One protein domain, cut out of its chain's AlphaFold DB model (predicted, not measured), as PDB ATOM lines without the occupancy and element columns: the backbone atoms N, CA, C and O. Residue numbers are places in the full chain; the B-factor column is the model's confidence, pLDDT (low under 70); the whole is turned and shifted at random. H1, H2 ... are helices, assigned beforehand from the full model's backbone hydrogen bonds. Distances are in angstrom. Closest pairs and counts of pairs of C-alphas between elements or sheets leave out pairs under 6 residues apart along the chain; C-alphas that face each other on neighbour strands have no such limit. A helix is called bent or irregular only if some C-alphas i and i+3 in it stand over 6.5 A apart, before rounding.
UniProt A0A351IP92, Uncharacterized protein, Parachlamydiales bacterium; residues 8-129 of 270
ATOM      1  N   PRO A   8     162.160  96.206 127.196       54.66
ATOM      2  CA  PRO A   8     162.894  97.157 126.362       54.66
ATOM      3  C   PRO A   8     164.415  97.124 126.540       54.66
ATOM      4  O   PRO A   8     165.119  97.126 125.542       54.66
ATOM      5  N   GLU A   9     164.950  97.009 127.759       49.53
ATOM      6  CA  GLU A   9     166.403  97.136 127.996       49.53
ATOM      7  C   GLU A   9     167.195  95.944 127.433       49.53
ATOM      8  O   GLU A   9     168.265  96.101 126.841       49.53
ATOM      9  N   LYS A  10     166.655  94.724 127.568       50.38
ATOM     10  CA  LYS A  10     167.267  93.519 126.975       50.38
ATOM     11  C   LYS A  10     167.195  93.548 125.446       50.38
ATOM     12  O   LYS A  10     168.097  93.048 124.776       50.38
ATOM     13  N   VAL A  11     166.122  94.123 124.910       55.03
ATOM     14  CA  VAL A  11     165.853  94.230 123.473       55.03
ATOM     15  C   VAL A  11     166.714  95.334 122.837       55.03
ATOM     16  O   VAL A  11     167.309  95.098 121.787       55.03
ATOM     17  N   GLU A  12     166.919  96.462 123.517       58.50
ATOM     18  CA  GLU A  12     167.868  97.516 123.131       58.50
ATOM     19  C   GLU A  12     169.320  97.022 123.146       58.50
ATOM     20  O   GLU A  12     170.066  97.260 122.195       58.50
ATOM     21  N   ALA A  13     169.726  96.266 124.172       61.44
ATOM     22  CA  ALA A  13     171.073  95.696 124.248       61.44
ATOM     23  C   ALA A  13     171.357  94.690 123.115       61.44
ATOM     24  O   ALA A  13     172.469  94.646 122.575       61.44
ATOM     25  N   LEU A  14     170.356  93.890 122.731       58.69
ATOM     26  CA  LEU A  14     170.441  92.987 121.581       58.69
ATOM     27  C   LEU A  14     170.526  93.762 120.263       58.69
ATOM     28  O   LEU A  14     171.358  93.424 119.421       58.69
ATOM     29  N   PHE A  15     169.729  94.821 120.104       64.19
ATOM     30  CA  PHE A  15     169.769  95.677 118.920       64.19
ATOM     31  C   PHE A  15     171.129  96.357 118.761       64.19
ATOM     32  O   PHE A  15     171.700  96.342 117.672       64.19
ATOM     33  N   HIS A  16     171.690  96.877 119.853       66.25
ATOM     34  CA  HIS A  16     172.982  97.552 119.828       66.25
ATOM     35  C   HIS A  16     174.119  96.597 119.438       66.25
ATOM     36  O   HIS A  16     174.968  96.935 118.613       66.25
ATOM     37  N   ARG A  17     174.086  95.357 119.945       63.66
ATOM     38  CA  ARG A  17     175.003  94.289 119.517       63.66
ATOM     39  C   ARG A  17     174.845  93.939 118.039       63.66
ATOM     40  O   ARG A  17     175.846  93.785 117.350       63.66
ATOM     41  N   LEU A  18     173.613  93.855 117.542       65.44
ATOM     42  CA  LEU A  18     173.334  93.621 116.123       65.44
ATOM     43  C   LEU A  18     173.858  94.754 115.231       65.44
ATOM     44  O   LEU A  18     174.370  94.478 114.150       65.44
ATOM     45  N   THR A  19     173.801  96.009 115.687       64.69
ATOM     46  CA  THR A  19     174.351  97.151 114.933       64.69
ATOM     47  C   THR A  19     175.879  97.129 114.878       64.69
ATOM     48  O   THR A  19     176.454  97.467 113.847       64.69
ATOM     49  N   ILE A  20     176.539  96.709 115.961       67.38
ATOM     50  CA  ILE A  20     178.001  96.539 116.000       67.38
ATOM     51  C   ILE A  20     178.427  95.432 115.029       67.38
ATOM     52  O   ILE A  20     179.283  95.658 114.179       67.38
ATOM     53  N   ILE A  21     177.755  94.276 115.078       64.56
ATOM     54  CA  ILE A  21     178.015  93.148 114.169       64.56
ATOM     55  C   ILE A  21     177.783  93.559 112.706       64.56
ATOM     56  O   ILE A  21     178.579  93.225 111.834       64.56
ATOM     57  N   ALA A  22     176.727  94.329 112.425       63.62
ATOM     58  CA  ALA A  22     176.473  94.879 111.095       63.62
ATOM     59  C   ALA A  22     177.628  95.754 110.585       63.62
ATOM     60  O   ALA A  22     178.016  95.661 109.420       63.62
ATOM     61  N   HIS A  23     178.178  96.600 111.456       65.88
ATOM     62  CA  HIS A  23     179.284  97.488 111.119       65.88
ATOM     63  C   HIS A  23     180.562  96.699 110.803       65.88
ATOM     64  O   HIS A  23     181.152  96.895 109.742       65.88
ATOM     65  N   GLU A  24     180.910  95.730 111.650       64.38
ATOM     66  CA  GLU A  24     182.060  94.832 111.457       64.38
ATOM     67  C   GLU A  24     181.940  94.000 110.165       64.38
ATOM     68  O   GLU A  24     182.913  93.811 109.431       64.38
ATOM     69  N   LEU A  25     180.728  93.550 109.824       61.19
ATOM     70  CA  LEU A  25     180.459  92.834 108.574       61.19
ATOM     71  C   LEU A  25     180.596  93.736 107.341       61.19
ATOM     72  O   LEU A  25     181.008  93.261 106.285       61.19
ATOM     73  N   THR A  26     180.307  95.032 107.473       60.81
ATOM     74  CA  THR A  26     180.469  96.008 106.385       60.81
ATOM     75  C   THR A  26     181.953  96.237 106.062       60.81
ATOM     76  O   THR A  26     182.310  96.328 104.888       60.81
ATOM     77  N   GLU A  27     182.833  96.239 107.070       60.75
ATOM     78  CA  GLU A  27     184.293  96.331 106.882       60.75
ATOM     79  C   GLU A  27     184.896  95.077 106.219       60.75
ATOM     80  O   GLU A  27     185.812  95.170 105.399       60.75
ATOM     81  N   LEU A  28     184.332  93.894 106.487       57.88
ATOM     82  CA  LEU A  28     184.676  92.636 105.802       57.88
ATOM     83  C   LEU A  28     184.215  92.590 104.329       57.88
ATOM     84  O   LEU A  28     184.593  91.686 103.571       57.88
ATOM     85  N   GLY A  29     183.430  93.580 103.905       52.03
ATOM     86  CA  GLY A  29     182.714  93.620 102.639       52.03
ATOM     87  C   GLY A  29     183.556  93.677 101.364       52.03
ATOM     88  O   GLY A  29     183.057  93.400 100.275       52.03
ATOM     89  N   HIS A  30     184.856  93.945 101.465       55.03
ATOM     90  CA  HIS A  30     185.738  93.937 100.296       55.03
ATOM     91  C   HIS A  30     186.036  92.532  99.743       55.03
ATOM     92  O   HIS A  30     186.551  92.425  98.632       55.03
ATOM     93  N   ARG A  31     185.732  91.453 100.484       54.31
ATOM     94  CA  ARG A  31     186.100  90.074 100.095       54.31
ATOM     95  C   ARG A  31     184.947  89.199  99.588       54.31
ATOM     96  O   ARG A  31     185.222  88.276  98.828       54.31
ATOM     97  N   TYR A  32     183.688  89.473  99.952       56.59
ATOM     98  CA  TYR A  32     182.538  88.619  99.597       56.59
ATOM     99  C   TYR A  32     181.239  89.429  99.378       56.59
ATOM    100  O   TYR A  32     180.396  89.503 100.272       56.59
ATOM    101  N   PRO A  33     181.036  90.023  98.188       55.69
ATOM    102  CA  PRO A  33     179.932  90.955  97.930       55.69
ATOM    103  C   PRO A  33     178.530  90.317  97.963       55.69
ATOM    104  O   PRO A  33     177.578  90.983  98.352       55.69
ATOM    105  N   PHE A  34     178.393  89.031  97.622       56.06
ATOM    106  CA  PHE A  34     177.097  88.332  97.648       56.06
ATOM    107  C   PHE A  34     176.588  88.059  99.073       56.06
ATOM    108  O   PHE A  34     175.397  88.174  99.334       56.06
ATOM    109  N   ILE A  35     177.491  87.766 100.014       57.69
ATOM    110  CA  ILE A  35     177.142  87.484 101.417       57.69
ATOM    111  C   ILE A  35     176.666  88.765 102.128       57.69
ATOM    112  O   ILE A  35     175.765  88.719 102.960       57.69
ATOM    113  N   LEU A  36     177.219  89.927 101.763       57.72
ATOM    114  CA  LEU A  36     176.801  91.227 102.301       57.72
ATOM    115  C   LEU A  36     175.371  91.613 101.934       57.72
ATOM    116  O   LEU A  36     174.716  92.308 102.708       57.72
ATOM    117  N   GLU A  37     174.906  91.231 100.745       63.12
ATOM    118  CA  GLU A  37     173.568  91.595 100.289       63.12
ATOM    119  C   GLU A  37     172.496  90.858 101.100       63.12
ATOM    120  O   GLU A  37     171.509  91.468 101.514       63.12
ATOM    121  N   ASP A  38     172.731  89.580 101.399       63.16
ATOM    122  CA  ASP A  38     171.856  88.774 102.253       63.16
ATOM    123  C   ASP A  38     171.911  89.243 103.714       63.16
ATOM    124  O   ASP A  38     170.869  89.441 104.335       63.16
ATOM    125  N   ILE A  39     173.104  89.563 104.232       62.72
ATOM    126  CA  ILE A  39     173.267  90.140 105.577       62.72
ATOM    127  C   ILE A  39     172.547  91.490 105.703       62.72
ATOM    128  O   ILE A  39     171.905  91.751 106.720       62.72
ATOM    129  N   ARG A  40     172.613  92.358 104.683       66.12
ATOM    130  CA  ARG A  40     171.858  93.622 104.663       66.12
ATOM    131  C   ARG A  40     170.353  93.384 104.697       66.12
ATOM    132  O   ARG A  40     169.673  94.029 105.486       66.12
ATOM    133  N   LYS A  41     169.844  92.448 103.889       70.06
ATOM    134  CA  LYS A  41     168.418  92.082 103.883       70.06
ATOM    135  C   LYS A  41     167.969  91.563 105.249       70.06
ATOM    136  O   LYS A  41     166.897  91.941 105.718       70.06
ATOM    137  N   ASP A  42     168.791  90.747 105.903       68.12
ATOM    138  CA  ASP A  42     168.503  90.230 107.241       68.12
ATOM    139  C   ASP A  42     168.540  91.332 108.308       68.12
ATOM    140  O   ASP A  42     167.665  91.379 109.173       68.12
ATOM    141  N   LEU A  43     169.487  92.270 108.225       68.69
ATOM    142  CA  LEU A  43     169.540  93.432 109.112       68.69
ATOM    143  C   LEU A  43     168.326  94.347 108.942       68.69
ATOM    144  O   LEU A  43     167.701  94.708 109.939       68.69
ATOM    145  N   ASP A  44     167.944  94.667 107.707       71.19
ATOM    146  CA  ASP A  44     166.745  95.462 107.421       71.19
ATOM    147  C   ASP A  44     165.486  94.764 107.960       71.19
ATOM    148  O   ASP A  44     164.610  95.398 108.557       71.19
ATOM    149  N   ARG A  45     165.418  93.432 107.835       70.62
ATOM    150  CA  ARG A  45     164.330  92.622 108.396       70.62
ATOM    151  C   ARG A  45     164.300  92.669 109.922       70.62
ATOM    152  O   ARG A  45     163.223  92.802 110.497       70.62
ATOM    153  N   ILE A  46     165.453  92.588 110.581       68.94
ATOM    154  CA  ILE A  46     165.570  92.700 112.041       68.94
ATOM    155  C   ILE A  46     165.136  94.090 112.517       68.94
ATOM    156  O   ILE A  46     164.375  94.190 113.478       68.94
ATOM    157  N   VAL A  47     165.562  95.156 111.834       71.12
ATOM    158  CA  VAL A  47     165.138  96.533 112.134       71.12
ATOM    159  C   VAL A  47     163.622  96.681 111.978       71.12
ATOM    160  O   VAL A  47     162.974  97.277 112.839       71.12
ATOM    161  N   SER A  48     163.038  96.090 110.931       70.75
ATOM    162  CA  SER A  48     161.584  96.082 110.725       70.75
ATOM    163  C   SER A  48     160.849  95.366 111.860       70.75
ATOM    164  O   SER A  48     159.937  95.936 112.458       70.75
ATOM    165  N   LEU A  49     161.274  94.146 112.204       71.00
ATOM    166  CA  LEU A  49     160.685  93.362 113.296       71.00
ATOM    167  C   LEU A  49     160.802  94.084 114.643       71.00
ATOM    168  O   LEU A  49     159.875  94.063 115.448       71.00
ATOM    169  N   TYR A  50     161.919  94.766 114.885       71.94
ATOM    170  CA  TYR A  50     162.109  95.582 116.081       71.94
ATOM    171  C   TYR A  50     161.107  96.742 116.148       71.94
ATOM    172  O   TYR A  50     160.478  96.967 117.185       71.94
ATOM    173  N   GLY A  51     160.904  97.442 115.028       74.06
ATOM    174  CA  GLY A  51     159.884  98.483 114.913       74.06
ATOM    175  C   GLY A  51     158.472  97.959 115.198       74.06
ATOM    176  O   GLY A  51     157.705  98.608 115.911       74.06
ATOM    177  N   GLU A  52     158.144  96.760 114.707       74.56
ATOM    178  CA  GLU A  52     156.868  96.087 114.982       74.56
ATOM    179  C   GLU A  52     156.695  95.755 116.470       74.56
ATOM    180  O   GLU A  52     155.635  96.023 117.039       74.56
ATOM    181  N   VAL A  53     157.738  95.235 117.128       75.19
ATOM    182  CA  VAL A  53     157.711  94.917 118.565       75.19
ATOM    183  C   VAL A  53     157.501  96.175 119.408       75.19
ATOM    184  O   VAL A  53     156.642  96.171 120.290       75.19
ATOM    185  N   ILE A  54     158.206  97.273 119.114       79.06
ATOM    186  CA  ILE A  54     157.986  98.555 119.805       79.06
ATOM    187  C   ILE A  54     156.544  99.027 119.624       79.06
ATOM    188  O   ILE A  54     155.899  99.425 120.597       79.06
ATOM    189  N   SER A  55     156.017  98.965 118.398       79.44
ATOM    190  CA  SER A  55     154.635  99.369 118.123       79.44
ATOM    191  C   SER A  55     153.633  98.527 118.916       79.44
ATOM    192  O   SER A  55     152.689  99.074 119.485       79.44
ATOM    193  N   LEU A  56     153.847  97.211 119.000       80.06
ATOM    194  CA  LEU A  56     153.007  96.300 119.781       80.06
ATOM    195  C   LEU A  56     153.068  96.602 121.283       80.06
ATOM    196  O   LEU A  56     152.026  96.619 121.941       80.06
ATOM    197  N   CYS A  57     154.257  96.877 121.825       80.56
ATOM    198  CA  CYS A  57     154.417  97.289 123.221       80.56
ATOM    199  C   CYS A  57     153.658  98.590 123.508       80.56
ATOM    200  O   CYS A  57     152.902  98.663 124.478       80.56
ATOM    201  N   GLN A  58     153.781  99.588 122.630       83.88
ATOM    202  CA  GLN A  58     153.048 100.847 122.761       83.88
ATOM    203  C   GLN A  58     151.530 100.638 122.685       83.88
ATOM    204  O   GLN A  58     150.794 101.204 123.491       83.88
ATOM    205  N   ASP A  59     151.043  99.810 121.758       82.44
ATOM    206  CA  ASP A  59     149.615  99.500 121.636       82.44
ATOM    207  C   ASP A  59     149.075  98.758 122.870       82.44
ATOM    208  O   ASP A  59     147.933  98.991 123.299       82.44
ATOM    209  N   HIS A  60     149.895  97.903 123.485       84.38
ATOM    210  CA  HIS A  60     149.558  97.238 124.738       84.38
ATOM    211  C   HIS A  60     149.413  98.240 125.891       84.38
ATOM    212  O   HIS A  60     148.391  98.232 126.584       84.38
ATOM    213  N   GLU A  61     150.371  99.153 126.056       86.75
ATOM    214  CA  GLU A  61     150.309 100.193 127.092       86.75
ATOM    215  C   GLU A  61     149.143 101.162 126.867       86.75
ATOM    216  O   GLU A  61     148.395 101.466 127.798       86.75
ATOM    217  N   ILE A  62     148.884 101.565 125.618       87.00
ATOM    218  CA  ILE A  62     147.705 102.371 125.262       87.00
ATOM    219  C   ILE A  62     146.410 101.641 125.650       87.00
ATOM    220  O   ILE A  62     145.460 102.264 126.134       87.00
ATOM    221  N   THR A  63     146.354 100.322 125.464       88.38
ATOM    222  CA  THR A  63     145.202  99.505 125.870       88.38
ATOM    223  C   THR A  63     145.051  99.454 127.392       88.38
ATOM    224  O   THR A  63     143.927  99.525 127.893       88.38
ATOM    225  N   ALA A  64     146.155  99.377 128.138       86.31
ATOM    226  CA  ALA A  64     146.144  99.427 129.598       86.31
ATOM    227  C   ALA A  64     145.649 100.788 130.123       86.31
ATOM    228  O   ALA A  64     144.765 100.826 130.979       86.31
ATOM    229  N   ILE A  65     146.137 101.894 129.548       87.25
ATOM    230  CA  ILE A  65     145.662 103.257 129.843       87.25
ATOM    231  C   ILE A  65     144.159 103.373 129.566       87.25
ATOM    232  O   ILE A  65     143.419 103.914 130.388       87.25
ATOM    233  N   ARG A  66     143.681 102.824 128.440       91.19
ATOM    234  CA  ARG A  66     142.249 102.825 128.106       91.19
ATOM    235  C   ARG A  66     141.419 102.101 129.166       91.19
ATOM    236  O   ARG A  66     140.434 102.656 129.636       91.19
ATOM    237  N   LYS A  67     141.835 100.901 129.580       88.75
ATOM    238  CA  LYS A  67     141.140 100.125 130.622       88.75
ATOM    239  C   LYS A  67     141.106 100.854 131.968       88.75
ATOM    240  O   LYS A  67     140.093 100.804 132.658       88.75
ATOM    241  N   GLN A  68     142.188 101.538 132.341       87.25
ATOM    242  CA  GLN A  68     142.210 102.358 133.555       87.25
ATOM    243  C   GLN A  68     141.252 103.550 133.456       87.25
ATOM    244  O   GLN A  68     140.526 103.817 134.408       87.25
ATOM    245  N   ALA A  69     141.192 104.227 132.307       86.81
ATOM    246  CA  ALA A  69     140.222 105.298 132.083       86.81
ATOM    247  C   ALA A  69     138.771 104.790 132.152       86.81
ATOM    248  O   ALA A  69     137.948 105.387 132.838       86.81
ATOM    249  N   GLU A  70     138.467 103.651 131.520       89.88
ATOM    250  CA  GLU A  70     137.154 102.990 131.601       89.88
ATOM    251  C   GLU A  70     136.782 102.602 133.047       89.88
ATOM    252  O   GLU A  70     135.613 102.614 133.426       89.88
ATOM    253  N   HIS A  71     137.767 102.237 133.870       89.56
ATOM    254  CA  HIS A  71     137.571 101.940 135.289       89.56
ATOM    255  C   HIS A  71     137.283 103.200 136.117       89.56
ATOM    256  O   HIS A  71     136.332 103.202 136.894       89.56
ATOM    257  N   VAL A  72     138.026 104.286 135.882       86.25
ATOM    258  CA  VAL A  72     137.776 105.598 136.506       86.25
ATOM    259  C   VAL A  72     136.374 106.116 136.165       86.25
ATOM    260  O   VAL A  72     135.658 106.566 137.055       86.25
ATOM    261  N   GLU A  73     135.947 106.006 134.905       84.25
ATOM    262  CA  GLU A  73     134.595 106.396 134.475       84.25
ATOM    263  C   GLU A  73     133.505 105.550 135.138       84.25
ATOM    264  O   GLU A  73     132.496 106.088 135.585       84.25
ATOM    265  N   ARG A  74     133.703 104.231 135.264       84.81
ATOM    266  CA  ARG A  74     132.745 103.378 135.983       84.81
ATOM    267  C   ARG A  74     132.593 103.808 137.436       84.81
ATOM    268  O   ARG A  74     131.470 104.017 137.876       84.81
ATOM    269  N   LYS A  75     133.697 104.048 138.146       79.75
ATOM    270  CA  LYS A  75     133.637 104.536 139.532       79.75
ATOM    271  C   LYS A  75     133.000 105.909 139.673       79.75
ATOM    272  O   LYS A  75     132.340 106.165 140.678       79.75
ATOM    273  N   LEU A  76     133.191 106.777 138.680       77.19
ATOM    274  CA  LEU A  76     132.522 108.071 138.612       77.19
ATOM    275  C   LEU A  76     130.998 107.901 138.560       77.19
ATOM    276  O   LEU A  76     130.287 108.565 139.305       77.19
ATOM    277  N   VAL A  77     130.514 107.007 137.691       78.56
ATOM    278  CA  VAL A  77     129.083 106.712 137.516       78.56
ATOM    279  C   VAL A  77     128.504 105.995 138.739       78.56
ATOM    280  O   VAL A  77     127.389 106.293 139.152       78.56
ATOM    281  N   GLU A  78     129.264 105.075 139.331       78.19
ATOM    282  CA  GLU A  78     128.873 104.298 140.515       78.19
ATOM    283  C   GLU A  78     128.915 105.113 141.822       78.19
ATOM    284  O   GLU A  78     128.422 104.646 142.845       78.19
ATOM    285  N   GLY A  79     129.499 106.318 141.820       64.56
ATOM    286  CA  GLY A  79     129.590 107.175 143.008       64.56
ATOM    287  C   GLY A  79     130.581 106.683 144.075       64.56
ATOM    288  O   GLY A  79     130.475 107.038 145.247       64.56
ATOM    289  N   SER A  80     131.556 105.846 143.704       67.81
ATOM    290  CA  SER A  80     132.550 105.301 144.642       67.81
ATOM    291  C   SER A  80     133.747 106.248 144.795       67.81
ATOM    292  O   SER A  80     134.790 106.081 144.160       67.81
ATOM    293  N   HIS A  81     133.599 107.279 145.631       67.62
ATOM    294  CA  HIS A  81     134.556 108.395 145.700       67.62
ATOM    295  C   HIS A  81     135.786 108.150 146.591       67.62
ATOM    296  O   HIS A  81     136.837 108.738 146.340       67.62
ATOM    297  N   GLU A  82     135.713 107.241 147.570       64.81
ATOM    298  CA  GLU A  82     136.804 106.979 148.532       64.81
ATOM    299  C   GLU A  82     138.118 106.542 147.868       64.81
ATOM    300  O   GLU A  82     139.215 106.873 148.324       64.81
ATOM    301  N   THR A  83     138.014 105.790 146.771       73.75
ATOM    302  CA  THR A  83     139.171 105.258 146.033       73.75
ATOM    303  C   THR A  83     139.396 105.948 144.690       73.75
ATOM    304  O   THR A  83     140.449 105.754 144.082       73.75
ATOM    305  N   LEU A  84     138.459 106.800 144.256       77.44
ATOM    306  CA  LEU A  84     138.497 107.474 142.958       77.44
ATOM    307  C   LEU A  84     139.702 108.413 142.834       77.44
ATOM    308  O   LEU A  84     140.380 108.388 141.814       77.44
ATOM    309  N   ALA A  85     140.025 109.184 143.878       77.69
ATOM    310  CA  ALA A  85     141.166 110.105 143.851       77.69
ATOM    311  C   ALA A  85     142.500 109.384 143.581       77.69
ATOM    312  O   ALA A  85     143.247 109.767 142.683       77.69
ATOM    313  N   LYS A  86     142.755 108.272 144.288       80.62
ATOM    314  CA  LYS A  86     143.968 107.457 144.094       80.62
ATOM    315  C   LYS A  86     144.058 106.889 142.678       80.62
ATOM    316  O   LYS A  86     145.144 106.808 142.113       80.62
ATOM    317  N   GLU A  87     142.928 106.484 142.105       84.56
ATOM    318  CA  GLU A  87     142.886 105.920 140.755       84.56
ATOM    319  C   GLU A  87     143.041 106.978 139.661       84.56
ATOM    320  O   GLU A  87     143.713 106.723 138.661       84.56
ATOM    321  N   VAL A  88     142.496 108.178 139.870       85.19
ATOM    322  CA  VAL A  88     142.723 109.333 138.992       85.19
ATOM    323  C   VAL A  88     144.202 109.721 138.991       85.19
ATOM    324  O   VAL A  88     144.782 109.899 137.917       85.19
ATOM    325  N   ASP A  89     144.843 109.787 140.160       82.50
ATOM    326  CA  ASP A  89     146.273 110.091 140.266       82.50
ATOM    327  C   ASP A  89     147.137 109.012 139.602       82.50
ATOM    328  O   ASP A  89     148.052 109.333 138.837       82.50
ATOM    329  N   ALA A  90     146.806 107.732 139.809       85.38
ATOM    330  CA  ALA A  90     147.487 106.618 139.155       85.38
ATOM    331  C   ALA A  90     147.367 106.688 137.622       85.38
ATOM    332  O   ALA A  90     148.367 106.525 136.919       85.38
ATOM    333  N   LEU A  91     146.175 106.994 137.094       89.50
ATOM    334  CA  LEU A  91     145.943 107.170 135.657       89.50
ATOM    335  C   LEU A  91     146.755 108.346 135.093       89.50
ATOM    336  O   LEU A  91     147.407 108.210 134.055       89.50
ATOM    337  N   ARG A  92     146.776 109.497 135.778       86.31
ATOM    338  CA  ARG A  92     147.570 110.667 135.355       86.31
ATOM    339  C   ARG A  92     149.061 110.364 135.357       86.31
ATOM    340  O   ARG A  92     149.760 110.756 134.418       86.31
ATOM    341  N   HIS A  93     149.539 109.662 136.380       87.00
ATOM    342  CA  HIS A  93     150.934 109.264 136.480       87.00
ATOM    343  C   HIS A  93     151.321 108.325 135.331       87.00
ATOM    344  O   HIS A  93     152.292 108.595 134.626       87.00
ATOM    345  N   HIS A  94     150.506 107.300 135.066       88.06
ATOM    346  CA  HIS A  94     150.738 106.347 133.982       88.06
ATOM    347  C   HIS A  94     150.757 107.031 132.604       88.06
ATOM    348  O   HIS A  94     151.690 106.830 131.829       88.06
ATOM    349  N   ILE A  95     149.796 107.922 132.323       88.00
ATOM    350  CA  ILE A  95     149.768 108.714 131.081       88.00
ATOM    351  C   ILE A  95     151.020 109.591 130.943       88.00
ATOM    352  O   ILE A  95     151.554 109.732 129.841       88.00
ATOM    353  N   THR A  96     151.467 110.207 132.040       86.12
ATOM    354  CA  THR A  96     152.635 111.100 132.043       86.12
ATOM    355  C   THR A  96     153.910 110.333 131.716       86.12
ATOM    356  O   THR A  96     154.653 110.768 130.839       86.12
ATOM    357  N   LEU A  97     154.132 109.179 132.357       84.75
ATOM    358  CA  LEU A  97     155.273 108.314 132.055       84.75
ATOM    359  C   LEU A  97     155.236 107.845 130.597       84.75
ATOM    360  O   LEU A  97     156.198 108.053 129.862       84.75
ATOM    361  N   PHE A  98     154.086 107.335 130.143       85.81
ATOM    362  CA  PHE A  98     153.920 106.869 128.767       85.81
ATOM    363  C   PHE A  98     154.262 107.952 127.736       85.81
ATOM    364  O   PHE A  98     155.010 107.712 126.793       85.81
ATOM    365  N   CYS A  99     153.722 109.163 127.909       85.06
ATOM    366  CA  CYS A  99     153.920 110.270 126.971       85.06
ATOM    367  C   CYS A  99     155.322 110.890 127.035       85.06
ATOM    368  O   CYS A  99     155.709 111.567 126.082       85.06
ATOM    369  N   ARG A 100     156.052 110.717 128.143       83.25
ATOM    370  CA  ARG A 100     157.451 111.144 128.260       83.25
ATOM    371  C   ARG A 100     158.357 110.246 127.424       83.25
ATOM    372  O   ARG A 100     159.226 110.754 126.724       83.25
ATOM    373  N   ASP A 101     158.109 108.941 127.483       78.62
ATOM    374  CA  ASP A 101     159.025 107.931 126.952       78.62
ATOM    375  C   ASP A 101     158.625 107.462 125.535       78.62
ATOM    376  O   ASP A 101     159.442 106.898 124.813       78.62
ATOM    377  N   ASN A 102     157.394 107.747 125.081       79.12
ATOM    378  CA  ASN A 102     156.877 107.288 123.787       79.12
ATOM    379  C   ASN A 102     156.216 108.392 122.949       79.12
ATOM    380  O   ASN A 102     155.565 109.308 123.455       79.12
ATOM    381  N   ARG A 103     156.281 108.234 121.616       82.06
ATOM    382  CA  ARG A 103     155.537 109.057 120.647       82.06
ATOM    383  C   ARG A 103     154.393 108.251 120.009       82.06
ATOM    384  O   ARG A 103     154.580 107.673 118.941       82.06
ATOM    385  N   PRO A 104     153.192 108.235 120.614       80.50
ATOM    386  CA  PRO A 104     152.087 107.401 120.154       80.50
ATOM    387  C   PRO A 104     151.596 107.740 118.742       80.50
ATOM    388  O   PRO A 104     151.589 108.898 118.298       80.50
ATOM    389  N   SER A 105     151.063 106.715 118.073       83.81
ATOM    390  CA  SER A 105     150.384 106.831 116.780       83.81
ATOM    391  C   SER A 105     149.217 107.834 116.822       83.81
ATOM    392  O   SER A 105     148.745 108.260 117.879       83.81
ATOM    393  N   LYS A 106     148.691 108.241 115.657       86.25
ATOM    394  CA  LYS A 106     147.510 109.131 115.593       86.25
ATOM    395  C   LYS A 106     146.308 108.540 116.348       86.25
ATOM    396  O   LYS A 106     145.594 109.279 117.021       86.25
ATOM    397  N   ARG A 107     146.109 107.219 116.264       84.94
ATOM    398  CA  ARG A 107     145.070 106.495 117.009       84.94
ATOM    399  C   ARG A 107     145.373 106.474 118.508       84.94
ATOM    400  O   ARG A 107     144.493 106.820 119.290       84.94
ATOM    401  N   GLY A 108     146.610 106.159 118.894       81.75
ATOM    402  CA  GLY A 108     147.046 106.159 120.293       81.75
ATOM    403  C   GLY A 108     146.856 107.512 120.977       81.75
ATOM    404  O   GLY A 108     146.294 107.589 122.064       81.75
ATOM    405  N   ARG A 109     147.201 108.604 120.286       87.56
ATOM    406  CA  ARG A 109     146.979 109.974 120.777       87.56
ATOM    407  C   ARG A 109     145.513 110.282 121.067       87.56
ATOM    408  O   ARG A 109     145.237 110.954 122.053       87.56
ATOM    409  N   ARG A 110     144.580 109.786 120.245       89.12
ATOM    410  CA  ARG A 110     143.138 109.953 120.497       89.12
ATOM    411  C   ARG A 110     142.707 109.226 121.768       89.12
ATOM    412  O   ARG A 110     141.992 109.806 122.571       89.12
ATOM    413  N   ILE A 111     143.177 107.995 121.970       87.44
ATOM    414  CA  ILE A 111     142.867 107.210 123.177       87.44
ATOM    415  C   ILE A 111     143.426 107.899 124.426       87.44
ATOM    416  O   ILE A 111     142.719 108.048 125.414       87.44
ATOM    417  N   ILE A 112     144.667 108.384 124.364       88.88
ATOM    418  CA  ILE A 112     145.293 109.114 125.472       88.88
ATOM    419  C   ILE A 112     144.555 110.423 125.764       88.88
ATOM    420  O   ILE A 112     144.392 110.777 126.926       88.88
ATOM    421  N   ALA A 113     144.102 111.144 124.736       88.25
ATOM    422  CA  ALA A 113     143.306 112.356 124.921       88.25
ATOM    423  C   ALA A 113     141.993 112.057 125.661       88.25
ATOM    424  O   ALA A 113     141.693 112.737 126.637       88.25
ATOM    425  N   LEU A 114     141.281 110.996 125.266       88.25
ATOM    426  CA  LEU A 114     140.073 110.543 125.963       88.25
ATOM    427  C   LEU A 114     140.372 110.136 127.412       88.25
ATOM    428  O   LEU A 114     139.658 110.537 128.321       88.25
ATOM    429  N   ALA A 115     141.464 109.408 127.657       85.19
ATOM    430  CA  ALA A 115     141.860 109.023 129.012       85.19
ATOM    431  C   ALA A 115     142.190 110.238 129.902       85.19
ATOM    432  O   ALA A 115     141.836 110.263 131.081       85.19
ATOM    433  N   LYS A 116     142.833 111.272 129.338       87.62
ATOM    434  CA  LYS A 116     143.066 112.552 130.028       87.62
ATOM    435  C   LYS A 116     141.757 113.273 130.339       87.62
ATOM    436  O   LYS A 116     141.625 113.826 131.425       87.62
ATOM    437  N   GLU A 117     140.809 113.265 129.407       88.44
ATOM    438  CA  GLU A 117     139.482 113.850 129.606       88.44
ATOM    439  C   GLU A 117     138.718 113.130 130.723       88.44
ATOM    440  O   GLU A 117     138.180 113.790 131.608       88.44
ATOM    441  N   SER A 118     138.759 111.796 130.760       81.94
ATOM    442  CA  SER A 118     138.193 111.004 131.858       81.94
ATOM    443  C   SER A 118     138.789 111.370 133.214       81.94
ATOM    444  O   SER A 118     138.053 111.650 134.160       81.94
ATOM    445  N   ALA A 119     140.120 111.453 133.300       82.88
ATOM    446  CA  ALA A 119     140.797 111.890 134.519       82.88
ATOM    447  C   ALA A 119     140.391 113.319 134.924       82.88
ATOM    448  O   ALA A 119     140.167 113.581 136.102       82.88
ATOM    449  N   TYR A 120     140.260 114.236 133.959       83.75
ATOM    450  CA  TYR A 120     139.835 115.614 134.208       83.75
ATOM    451  C   TYR A 120     138.388 115.703 134.704       83.75
ATOM    452  O   TYR A 120     138.109 116.447 135.641       83.75
ATOM    453  N   ARG A 121     137.462 114.942 134.110       78.19
ATOM    454  CA  ARG A 121     136.064 114.893 134.563       78.19
ATOM    455  C   ARG A 121     135.968 114.342 135.980       78.19
ATOM    456  O   ARG A 121     135.285 114.943 136.806       78.19
ATOM    457  N   ALA A 122     136.701 113.271 136.276       78.50
ATOM    458  CA  ALA A 122     136.766 112.708 137.617       78.50
ATOM    459  C   ALA A 122     137.360 113.680 138.639       78.50
ATOM    460  O   ALA A 122     136.764 113.883 139.693       78.50
ATOM    461  N   ASP A 123     138.453 114.361 138.301       77.25
ATOM    462  CA  ASP A 123     139.037 115.419 139.131       77.25
ATOM    463  C   ASP A 123     138.055 116.592 139.318       77.25
ATOM    464  O   ASP A 123     137.873 117.087 140.425       77.25
ATOM    465  N   SER A 124     137.327 117.003 138.274       76.31
ATOM    466  CA  SER A 124     136.299 118.043 138.396       76.31
ATOM    467  C   SER A 124     135.148 117.629 139.308       76.31
ATOM    468  O   SER A 124     134.608 118.501 139.982       76.31
ATOM    469  N   VAL A 125     134.733 116.360 139.310       70.94
ATOM    470  CA  VAL A 125     133.697 115.861 140.226       70.94
ATOM    471  C   VAL A 125     134.246 115.786 141.643       70.94
ATOM    472  O   VAL A 125     133.589 116.279 142.547       70.94
ATOM    473  N   LEU A 126     135.467 115.286 141.839       67.31
ATOM    474  CA  LEU A 126     136.136 115.279 143.145       67.31
ATOM    475  C   LEU A 126     136.306 116.691 143.728       67.31
ATOM    476  O   LEU A 126     136.197 116.862 144.935       67.31
ATOM    477  N   ARG A 127     136.527 117.705 142.881       65.19
ATOM    478  CA  ARG A 127     136.598 119.124 143.281       65.19
ATOM    479  C   ARG A 127     135.237 119.773 143.532       65.19
ATOM    480  O   ARG A 127     135.169 120.748 144.265       65.19
ATOM    481  N   LYS A 128     134.187 119.305 142.848       62.34
ATOM    482  CA  LYS A 128     132.813 119.829 142.959       62.34
ATOM    483  C   LYS A 128     131.987 119.107 144.005       62.34
ATOM    484  O   LYS A 128     130.949 119.630 144.395       62.34
ATOM    485  N   GLN A 129     132.402 117.917 144.428       54.69
ATOM    486  CA  GLN A 129     131.892 117.371 145.662       54.69
ATOM    487  C   GLN A 129     132.293 118.353 146.748       54.69
ATOM    488  O   GLN A 129     133.493 118.570 146.934       54.69
TER     489      GLN A 129
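What this domain is: This is residues 8 to 129 of the 270 residues of an uncharacterized protein of Parachlamydiales bacterium (UniProt A0A351IP92). One long helix, H2, runs nearly the full length of a thin rod; H1 folds back from one end of it as a helical hairpin, and at the other end H3 and H4 pack on its later half to make a three-helix, up-and-down bundle. The printed part has 122 residues with four named helices, in the order H1, H2, H3, H4, and no named strand; the class is all helix. It is extended, with a radius of gyration of the C-alphas of 22.1 A and spans of 76 by 22 by 16 A.

Where its parts are: H2, residues 33 to 78, is 67.8 A long, from C-alpha 33 at (179.932, 90.955, 97.930) to C-alpha 78 at (128.873, 104.298, 140.515). H1 is residues 8 to 30, 34.8 A, and begins at (162.894, 97.157, 126.362). H3 is residues 81 to 101, 30.8 A. H4 is residues 106 to 128, 32.9 A. H1 and H3 are irregular: C-alphas 27 and 30 are 7.2 A apart, and C-alphas 82 and 85 are 7.1 A apart.

How they stand to each other: H2 is the hub. With residues 61 to 76 alone it touches H3, closest at the C-alphas of Gln 68 and Leu 91, 6.4 A, a shallow tilt of 19 degrees, opposite ways. With residues 59 to 76 alone it touches H4, closest at the C-alphas of Ala 69 and Ala 115, 5.1 A, a shallow tilt of 23 degrees, the same way. H3 and H4, a hairpin, touch, closest at the C-alphas of Val 88 and Ala 119, 5.5 A, at 32 degrees. With residues 36 to 43 alone H2 touches H1, closest at the C-alphas of Leu 36 and Gly 29, 6.4 A, at 16 degrees, opposite ways. H1 is apart from H3 and H4. Every O i to N i+4 pair is within hydrogen-bond range in H4, against 18 of 19 in H1, 40 of 42 in H2 and 15 of 17 in H3.

The domain as a whole: The C-alphas farthest apart, of Arg 31 and Gln 129, are 75.9 A apart. The printed part has no cut, and its three links are tight. Mean pLDDT of the printed part is 74.7; 44 residues are under 70, among them 8 to 40.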